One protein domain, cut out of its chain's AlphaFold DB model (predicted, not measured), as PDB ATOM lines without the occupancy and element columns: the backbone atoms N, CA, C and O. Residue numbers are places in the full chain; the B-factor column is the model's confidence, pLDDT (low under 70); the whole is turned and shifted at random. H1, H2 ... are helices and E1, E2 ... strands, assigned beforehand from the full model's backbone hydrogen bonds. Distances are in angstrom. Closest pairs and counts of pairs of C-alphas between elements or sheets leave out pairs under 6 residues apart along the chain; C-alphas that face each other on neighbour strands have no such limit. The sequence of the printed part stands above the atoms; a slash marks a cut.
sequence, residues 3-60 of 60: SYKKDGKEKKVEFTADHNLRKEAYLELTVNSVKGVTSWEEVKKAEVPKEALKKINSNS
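AT A GLANCE: This is residues 3 to 60 of the 60 residues of an uncharacterized protein of Lactococcus lactis subsp. cremoris TIFN6 (UniProt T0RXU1). A two-stranded antiparallel hairpin, E2 and E3, makes one wall of a small body, with the short helix H1 set off from it. Before it, residues 3 to 4 pair with the short strand E1, and the unnamed residues 13 to 25 loop from E1 to E2. The 58 printed residues hold E1, E2, E3 and H1 in that order; the class is mixed, with under half of the residues in named elements. The whole is compact, radius of gyration of the C-alphas 11.4 A, spanning 28 by 25 by 19 A.

HOW THE PARTS SIT: E1, residues 10 to 12, pairs with no named strand. E2, residues 26 to 32, and E3, residues 36 to 43, form an antiparallel hairpin at 155 degrees; N 30 and O 39 are 2.8 A apart, within hydrogen-bond range. E3 bends by 57 degrees at residue 39. H1, residues 50 to 58, is apart from E2, and only just apart from E1, closest 8.5 A. In H1 every O i to N i+4 pair is within hydrogen-bond range.

IN THESE COORDINATES: E1 begins at C-alpha 10 (36.125, -5.525, 3.092), E2 is 19.4 A long, E3 19.7 A, and H1, 12.0 A, ends at C-alpha 58 (35.065, -9.926, -8.583).

THE WHOLE: The C-alphas of Val 34 and Ser 60, the two farthest apart, are 30.0 A apart. The printed part has no cut; the link E1 to E2 is long. Residues 59 to 60 are under pLDDT 70.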
ATOM      1  N   SER A   3      35.261  -0.596   0.270       81.44
ATOM      2  CA  SER A   3      36.712  -0.459   0.178       81.44
ATOM      3  C   SER A   3      37.364  -1.737   0.674       81.44
ATOM      4  O   SER A   3      36.826  -2.427   1.536       81.44
ATOM      5  N   TYR A   4      38.534  -2.065   0.144       86.69
ATOM      6  CA  TYR A   4      39.244  -3.280   0.521       86.69
ATOM      7  C   TYR A   4      40.595  -2.906   1.104       86.69
ATOM      8  O   TYR A   4      41.325  -2.080   0.557       86.69
ATOM      9  N   LYS A   5      40.922  -3.504   2.245       86.19
ATOM     10  CA  LYS A   5      42.257  -3.405   2.827       86.19
ATOM     11  C   LYS A   5      43.267  -4.156   1.957       86.19
ATOM     12  O   LYS A   5      42.895  -4.974   1.119       86.19
ATOM     13  N   LYS A   6      44.558  -3.932   2.220       83.75
ATOM     14  CA  LYS A   6      45.663  -4.606   1.514       83.75
ATOM     15  C   LYS A   6      45.568  -6.144   1.565       83.75
ATOM     16  O   LYS A   6      46.002  -6.798   0.627       83.75
ATOM     17  N   ASP A   7      44.957  -6.699   2.615       83.69
ATOM     18  CA  ASP A   7      44.704  -8.138   2.807       83.69
ATOM     19  C   ASP A   7      43.397  -8.644   2.157       83.69
ATOM     20  O   ASP A   7      42.995  -9.782   2.384       83.69
ATOM     21  N   GLY A   8      42.698  -7.808   1.385       80.69
ATOM     22  CA  GLY A   8      41.438  -8.159   0.728       80.69
ATOM     23  C   GLY A   8      40.215  -8.174   1.652       80.69
ATOM     24  O   GLY A   8      39.122  -8.527   1.200       80.69
ATOM     25  N   LYS A   9      40.348  -7.784   2.928       85.12
ATOM     26  CA  LYS A   9      39.188  -7.640   3.817       85.12
ATOM     27  C   LYS A   9      38.372  -6.415   3.437       85.12
ATOM     28  O   LYS A   9      38.911  -5.314   3.307       85.12
ATOM     29  N   GLU A  10      37.066  -6.614   3.313       85.56
ATOM     30  CA  GLU A  10      36.125  -5.525   3.092       85.56
ATOM     31  C   GLU A  10      36.103  -4.592   4.310       85.56
ATOM     32  O   GLU A  10      36.099  -5.016   5.468       85.56
ATOM     33  N   LYS A  11      36.099  -3.294   4.033       82.94
ATOM     34  CA  LYS A  11      35.883  -2.224   4.990       82.94
ATOM     35  C   LYS A  11      34.909  -1.240   4.359       82.94
ATOM     36  O   LYS A  11      35.187  -0.662   3.311       82.94
ATOM     37  N   LYS A  12      33.781  -1.012   5.025       83.38
ATOM     38  CA  LYS A  12      32.916   0.116   4.687       83.38
ATOM     39  C   LYS A  12      33.549   1.382   5.241       83.38
ATOM     40  O   LYS A  12      33.845   1.461   6.433       83.38
ATOM     41  N   VAL A  13      33.792   2.338   4.357       83.12
ATOM     42  CA  VAL A  13      34.202   3.692   4.716       83.12
ATOM     43  C   VAL A  13      33.287   4.669   3.999       83.12
ATOM     44  O   VAL A  13      32.844   4.424   2.871       83.12
ATOM     45  N   GLU A  14      32.990   5.765   4.680       82.44
ATOM     46  CA  GLU A  14      32.408   6.934   4.045       82.44
ATOM     47  C   GLU A  14      33.547   7.713   3.401       82.44
ATOM     48  O   GLU A  14      34.551   8.026   4.041       82.44
ATOM     49  N   PHE A  15      33.419   7.922   2.097       84.50
ATOM     50  CA  PHE A  15      34.408   8.589   1.276       84.50
ATOM     51  C   PHE A  15      33.717   9.720   0.529       84.50
ATOM     52  O   PHE A  15      32.732   9.490  -0.174       84.50
ATOM     53  N   THR A  16      34.256  10.921   0.679       83.06
ATOM     54  CA  THR A  16      33.819  12.126  -0.017       83.06
ATOM     55  C   THR A  16      35.037  12.737  -0.688       83.06
ATOM     56  O   THR A  16      36.056  12.952  -0.033       83.06
ATOM     57  N   ALA A  17      34.939  12.995  -1.988       82.56
ATOM     58  CA  ALA A  17      35.942  13.746  -2.728       82.56
ATOM     59  C   ALA A  17      35.401  15.150  -2.993       82.56
ATOM     60  O   ALA A  17      34.248  15.300  -3.396       82.56
ATOM     61  N   ASP A  18      36.245  16.163  -2.813       81.94
ATOM     62  CA  ASP A  18      35.897  17.560  -3.097       81.94
ATOM     63  C   ASP A  18      35.762  17.844  -4.605       81.94
ATOM     64  O   ASP A  18      35.321  18.916  -5.011       81.94
ATOM     65  N   HIS A  19      36.134  16.883  -5.455       83.44
ATOM     66  CA  HIS A  19      36.032  16.987  -6.905       83.44
ATOM     67  C   HIS A  19      35.629  15.663  -7.558       83.44
ATOM     68  O   HIS A  19      35.670  14.588  -6.956       83.44
ATOM     69  N   ASN A  20      35.271  15.739  -8.842       84.75
ATOM     70  CA  ASN A  20      34.946  14.561  -9.635       84.75
ATOM     71  C   ASN A  20      36.174  13.670  -9.823       84.75
ATOM     72  O   ASN A  20      37.234  14.130 -10.254       84.75
ATOM     73  N   LEU A  21      36.000  12.387  -9.536       84.81
ATOM     74  CA  LEU A  21      36.991  11.354  -9.791       84.81
ATOM     75  C   LEU A  21      36.820  10.799 -11.204       84.81
ATOM     76  O   LEU A  21      35.704  10.745 -11.734       84.81
ATOM     77  N   ARG A  22      37.920  10.346 -11.813       84.81
ATOM     78  CA  ARG A  22      37.835   9.596 -13.066       84.81
ATOM     79  C   ARG A  22      37.083   8.290 -12.838       84.81
ATOM     80  O   ARG A  22      37.311   7.580 -11.859       84.81
ATOM     81  N   LYS A  23      36.197   7.959 -13.778       78.00
ATOM     82  CA  LYS A  23      35.581   6.631 -13.825       78.00
ATOM     83  C   LYS A  23      36.692   5.596 -14.025       78.00
ATOM     84  O   LYS A  23      37.609   5.839 -14.801       78.00
ATOM     85  N   GLU A  24      36.598   4.487 -13.292       81.25
ATOM     86  CA  GLU A  24      37.549   3.359 -13.329       81.25
ATOM     87  C   GLU A  24      38.949   3.638 -12.744       81.25
ATOM     88  O   GLU A  24      39.858   2.819 -12.886       81.25
ATOM     89  N   ALA A  25      39.134   4.761 -12.043       87.31
ATOM     90  CA  ALA A  25      40.343   5.006 -11.266       87.31
ATOM     91  C   ALA A  25      40.401   4.113 -10.013       87.31
ATOM     92  O   ALA A  25      39.380   3.834  -9.376       87.31
ATOM     93  N   TYR A  26      41.610   3.698  -9.626       89.12
ATOM     94  CA  TYR A  26      41.858   3.049  -8.339       89.12
ATOM     95  C   TYR A  26      42.359   4.091  -7.339       89.12
ATOM     96  O   TYR A  26      43.207   4.914  -7.672       89.12
ATOM     97  N   LEU A  27      41.839   4.046  -6.112       89.88
ATOM     98  CA  LEU A  27      42.176   5.006  -5.062       89.88
ATOM     99  C   LEU A  27      42.793   4.288  -3.865       89.88
ATOM    100  O   LEU A  27      42.210   3.332  -3.345       89.88
ATOM    101  N   GLU A  28      43.938   4.776  -3.399       90.88
ATOM    102  CA  GLU A  28      44.465   4.439  -2.081       90.88
ATOM    103  C   GLU A  28      43.885   5.420  -1.059       90.88
ATOM    104  O   GLU A  28      44.036   6.631  -1.185       90.88
ATOM    105  N   LEU A  29      43.183   4.895  -0.053       90.19
ATOM    106  CA  LEU A  29      42.581   5.696   1.013       90.19
ATOM    107  C   LEU A  29      43.424   5.582   2.280       90.19
ATOM    108  O   LEU A  29      43.585   4.488   2.830       90.19
ATOM    109  N   THR A  30      43.872   6.716   2.809       89.88
ATOM    110  CA  THR A  30      44.459   6.776   4.148       89.88
ATOM    111  C   THR A  30      43.337   6.955   5.154       89.88
ATOM    112  O   THR A  30      42.625   7.957   5.142       89.88
ATOM    113  N   VAL A  31      43.155   5.965   6.030       88.25
ATOM    114  CA  VAL A  31      42.062   5.946   7.008       88.25
ATOM    115  C   VAL A  31      42.622   6.000   8.419       88.25
ATOM    116  O   VAL A  31      43.319   5.085   8.857       88.25
ATOM    117  N   ASN A  32      42.247   7.034   9.157       88.50
ATOM    118  CA  ASN A  32      42.464   7.140  10.587       88.50
ATOM    119  C   ASN A  32      41.292   6.505  11.354       88.50
ATOM    120  O   ASN A  32      40.128   6.695  11.010       88.50
ATOM    121  N   SER A  33      41.588   5.763  12.421       84.06
ATOM    122  CA  SER A  33      40.571   5.051  13.208       84.06
ATOM    123  C   SER A  33      39.567   5.965  13.920       84.06
ATOM    124  O   SER A  33      38.465   5.519  14.211       84.06
ATOM    125  N   VAL A  34      39.944   7.215  14.200       86.25
ATOM    126  CA  VAL A  34      39.108   8.206  14.895       86.25
ATOM    127  C   VAL A  34      38.452   9.163  13.900       86.25
ATOM    128  O   VAL A  34      37.275   9.469  14.033       86.25
ATOM    129  N   LYS A  35      39.208   9.634  12.899       85.38
ATOM    130  CA  LYS A  35      38.747  10.664  11.950       85.38
ATOM    131  C   LYS A  35      38.108  10.119  10.669       85.38
ATOM    132  O   LYS A  35      37.506  10.890   9.935       85.38
ATOM    133  N   GLY A  36      38.243   8.826  10.377       88.12
ATOM    134  CA  GLY A  36      37.826   8.264   9.089       88.12
ATOM    135  C   GLY A  36      38.867   8.503   7.993       88.12
ATOM    136  O   GLY A  36      40.067   8.493   8.267       88.12
ATOM    137  N   VAL A  37      38.436   8.646   6.737       89.69
ATOM    138  CA  VAL A  37      39.348   8.897   5.607       89.69
ATOM    139  C   VAL A  37      39.984  10.281   5.774       89.69
ATOM    140  O   VAL A  37      39.276  11.277   5.861       89.69
ATOM    141  N   THR A  38      41.313  10.351   5.837       89.62
ATOM    142  CA  THR A  38      42.061  11.609   6.010       89.62
ATOM    143  C   THR A  38      42.681  12.118   4.722       89.62
ATOM    144  O   THR A  38      42.896  13.315   4.581       89.62
ATOM    145  N   SER A  39      43.004  11.217   3.802       89.56
ATOM    146  CA  SER A  39      43.519  11.555   2.480       89.56
ATOM    147  C   SER A  39      43.269  10.402   1.525       89.56
ATOM    148  O   SER A  39      42.974   9.274   1.939       89.56
ATOM    149  N   TRP A  40      43.377  10.698   0.241       90.62
ATOM    150  CA  TRP A  40      43.227   9.720  -0.813       90.62
ATOM    151  C   TRP A  40      44.121  10.093  -1.992       90.62
ATOM    152  O   TRP A  40      44.362  11.274  -2.237       90.62
ATOM    153  N   GLU A  41      44.614   9.084  -2.700       90.56
ATOM    154  CA  GLU A  41      45.509   9.255  -3.844       90.56
ATOM    155  C   GLU A  41      45.087   8.326  -4.984       90.56
ATOM    156  O   GLU A  41      44.696   7.178  -4.757       90.56
ATOM    157  N   GLU A  42      45.144   8.828  -6.218       91.12
ATOM    158  CA  GLU A  42      44.909   8.010  -7.407       91.12
ATOM    159  C   GLU A  42      46.152   7.169  -7.701       91.12
ATOM    160  O   GLU A  42      47.246   7.696  -7.903       91.12
ATOM    161  N   VAL A  43      45.971   5.850  -7.729       91.06
ATOM    162  CA  VAL A  43      47.047   4.878  -7.934       91.06
ATOM    163  C   VAL A  43      46.792   4.047  -9.179       91.06
ATOM    164  O   VAL A  43      45.656   3.854  -9.628       91.06
ATOM    165  N   LYS A  44      47.860   3.499  -9.758       90.19
ATOM    166  CA  LYS A  44      47.720   2.593 -10.902       90.19
ATOM    167  C   LYS A  44      47.230   1.227 -10.433       90.19
ATOM    168  O   LYS A  44      47.586   0.755  -9.358       90.19
ATOM    169  N   LYS A  45      46.523   0.503 -11.309       88.00
ATOM    170  CA  LYS A  45      46.105  -0.895 -11.071       88.00
ATOM    171  C   LYS A  45      47.248  -1.804 -10.595       88.00
ATOM    172  O   LYS A  45      47.016  -2.711  -9.807       88.00
ATOM    173  N   ALA A  46      48.466  -1.564 -11.087       89.00
ATOM    174  CA  ALA A  46      49.662  -2.325 -10.723       89.00
ATOM    175  C   ALA A  46      50.133  -2.087  -9.274       89.00
ATOM    176  O   ALA A  46      50.815  -2.941  -8.717       89.00
ATOM    177  N   GLU A  47      49.772  -0.950  -8.679       89.94
ATOM    178  CA  GLU A  47      50.113  -0.581  -7.300       89.94
ATOM    179  C   GLU A  47      49.069  -1.093  -6.302       89.94
ATOM    180  O   GLU A  47      49.364  -1.280  -5.121       89.94
ATOM    181  N   VAL A  48      47.858  -1.399  -6.780       88.94
ATOM    182  CA  VAL A  48      46.811  -2.000  -5.955       88.94
ATOM    183  C   VAL A  48      47.237  -3.414  -5.539       88.94
ATOM    184  O   VAL A  48      47.533  -4.253  -6.397       88.94
ATOM    185  N   PRO A  49      47.216  -3.738  -4.232       90.94
ATOM    186  CA  PRO A  49      47.504  -5.084  -3.753       90.94
ATOM    187  C   PRO A  49      46.640  -6.129  -4.459       90.94
ATOM    188  O   PRO A  49      45.425  -5.963  -4.571       90.94
ATOM    189  N   LYS A  50      47.252  -7.237  -4.897       88.88
ATOM    190  CA  LYS A  50      46.576  -8.285  -5.688       88.88
ATOM    191  C   LYS A  50      45.298  -8.808  -5.024       88.88
ATOM    192  O   LYS A  50      44.295  -8.994  -5.708       88.88
ATOM    193  N   GLU A  51      45.319  -8.985  -3.704       88.12
ATOM    194  CA  GLU A  51      44.164  -9.446  -2.925       88.12
ATOM    195  C   GLU A  51      43.003  -8.444  -2.964       88.12
ATOM    196  O   GLU A  51      41.859  -8.818  -3.231       88.12
ATOM    197  N   ALA A  52      43.297  -7.154  -2.774       87.75
ATOM    198  CA  ALA A  52      42.310  -6.083  -2.883       87.75
ATOM    199  C   ALA A  52      41.784  -5.955  -4.320       87.75
ATOM    200  O   ALA A  52      40.577  -5.897  -4.542       87.75
ATOM    201  N   LEU A  53      42.681  -5.992  -5.308       87.25
ATOM    202  CA  LEU A  53      42.340  -5.884  -6.723       87.25
ATOM    203  C   LEU A  53      41.425  -7.023  -7.186       87.25
ATOM    204  O   LEU A  53      40.476  -6.795  -7.936       87.25
ATOM    205  N   LYS A  54      41.687  -8.250  -6.724       87.50
ATOM    206  CA  LYS A  54      40.844  -9.412  -7.006       87.50
ATOM    207  C   LYS A  54      39.424  -9.192  -6.487       87.50
ATOM    208  O   LYS A  54      38.477  -9.445  -7.219       87.50
ATOM    209  N   LYS A  55      39.272  -8.668  -5.268       86.50
ATOM    210  CA  LYS A  55      37.960  -8.359  -4.680       86.50
ATOM    211  C   LYS A  55      37.219  -7.248  -5.419       86.50
ATOM    212  O   LYS A  55      36.018  -7.379  -5.625       86.50
ATOM    213  N   ILE A  56      37.928  -6.204  -5.851       83.62
ATOM    214  CA  ILE A  56      37.346  -5.119  -6.652       83.62
ATOM    215  C   ILE A  56      36.785  -5.678  -7.967       83.62
ATOM    216  O   ILE A  56      35.611  -5.476  -8.259       83.62
ATOM    217  N   ASN A  57      37.588  -6.450  -8.707       79.94
ATOM    218  CA  ASN A  57      37.170  -6.996 -10.002       79.94
ATOM    219  C   ASN A  57      36.111  -8.107  -9.880       79.94
ATOM    220  O   ASN A  57      35.338  -8.297 -10.807       79.94
ATOM    221  N   SER A  58      36.068  -8.863  -8.775       73.94
ATOM    222  CA  SER A  58      35.065  -9.926  -8.583       73.94
ATOM    223  C   SER A  58      33.654  -9.412  -8.274       73.94
ATOM    224  O   SER A  58      32.713 -10.183  -8.413       73.94
ATOM    225  N   ASN A  59      33.508  -8.152  -7.858       58.50
ATOM    226  CA  ASN A  59      32.217  -7.516  -7.564       58.50
ATOM    227  C   ASN A  59      31.819  -6.456  -8.619       58.50
ATOM    228  O   ASN A  59      30.931  -5.648  -8.341       58.50
ATOM    229  N   SER A  60      32.505  -6.418  -9.772       51.41
ATOM    230  CA  SER A  60      32.248  -5.479 -10.882       51.41
ATOM    231  C   SER A  60      31.331  -6.075 -11.943       51.41
ATOM    232  O   SER A  60      31.444  -7.298 -12.185       51.41
TER     233      SER A  60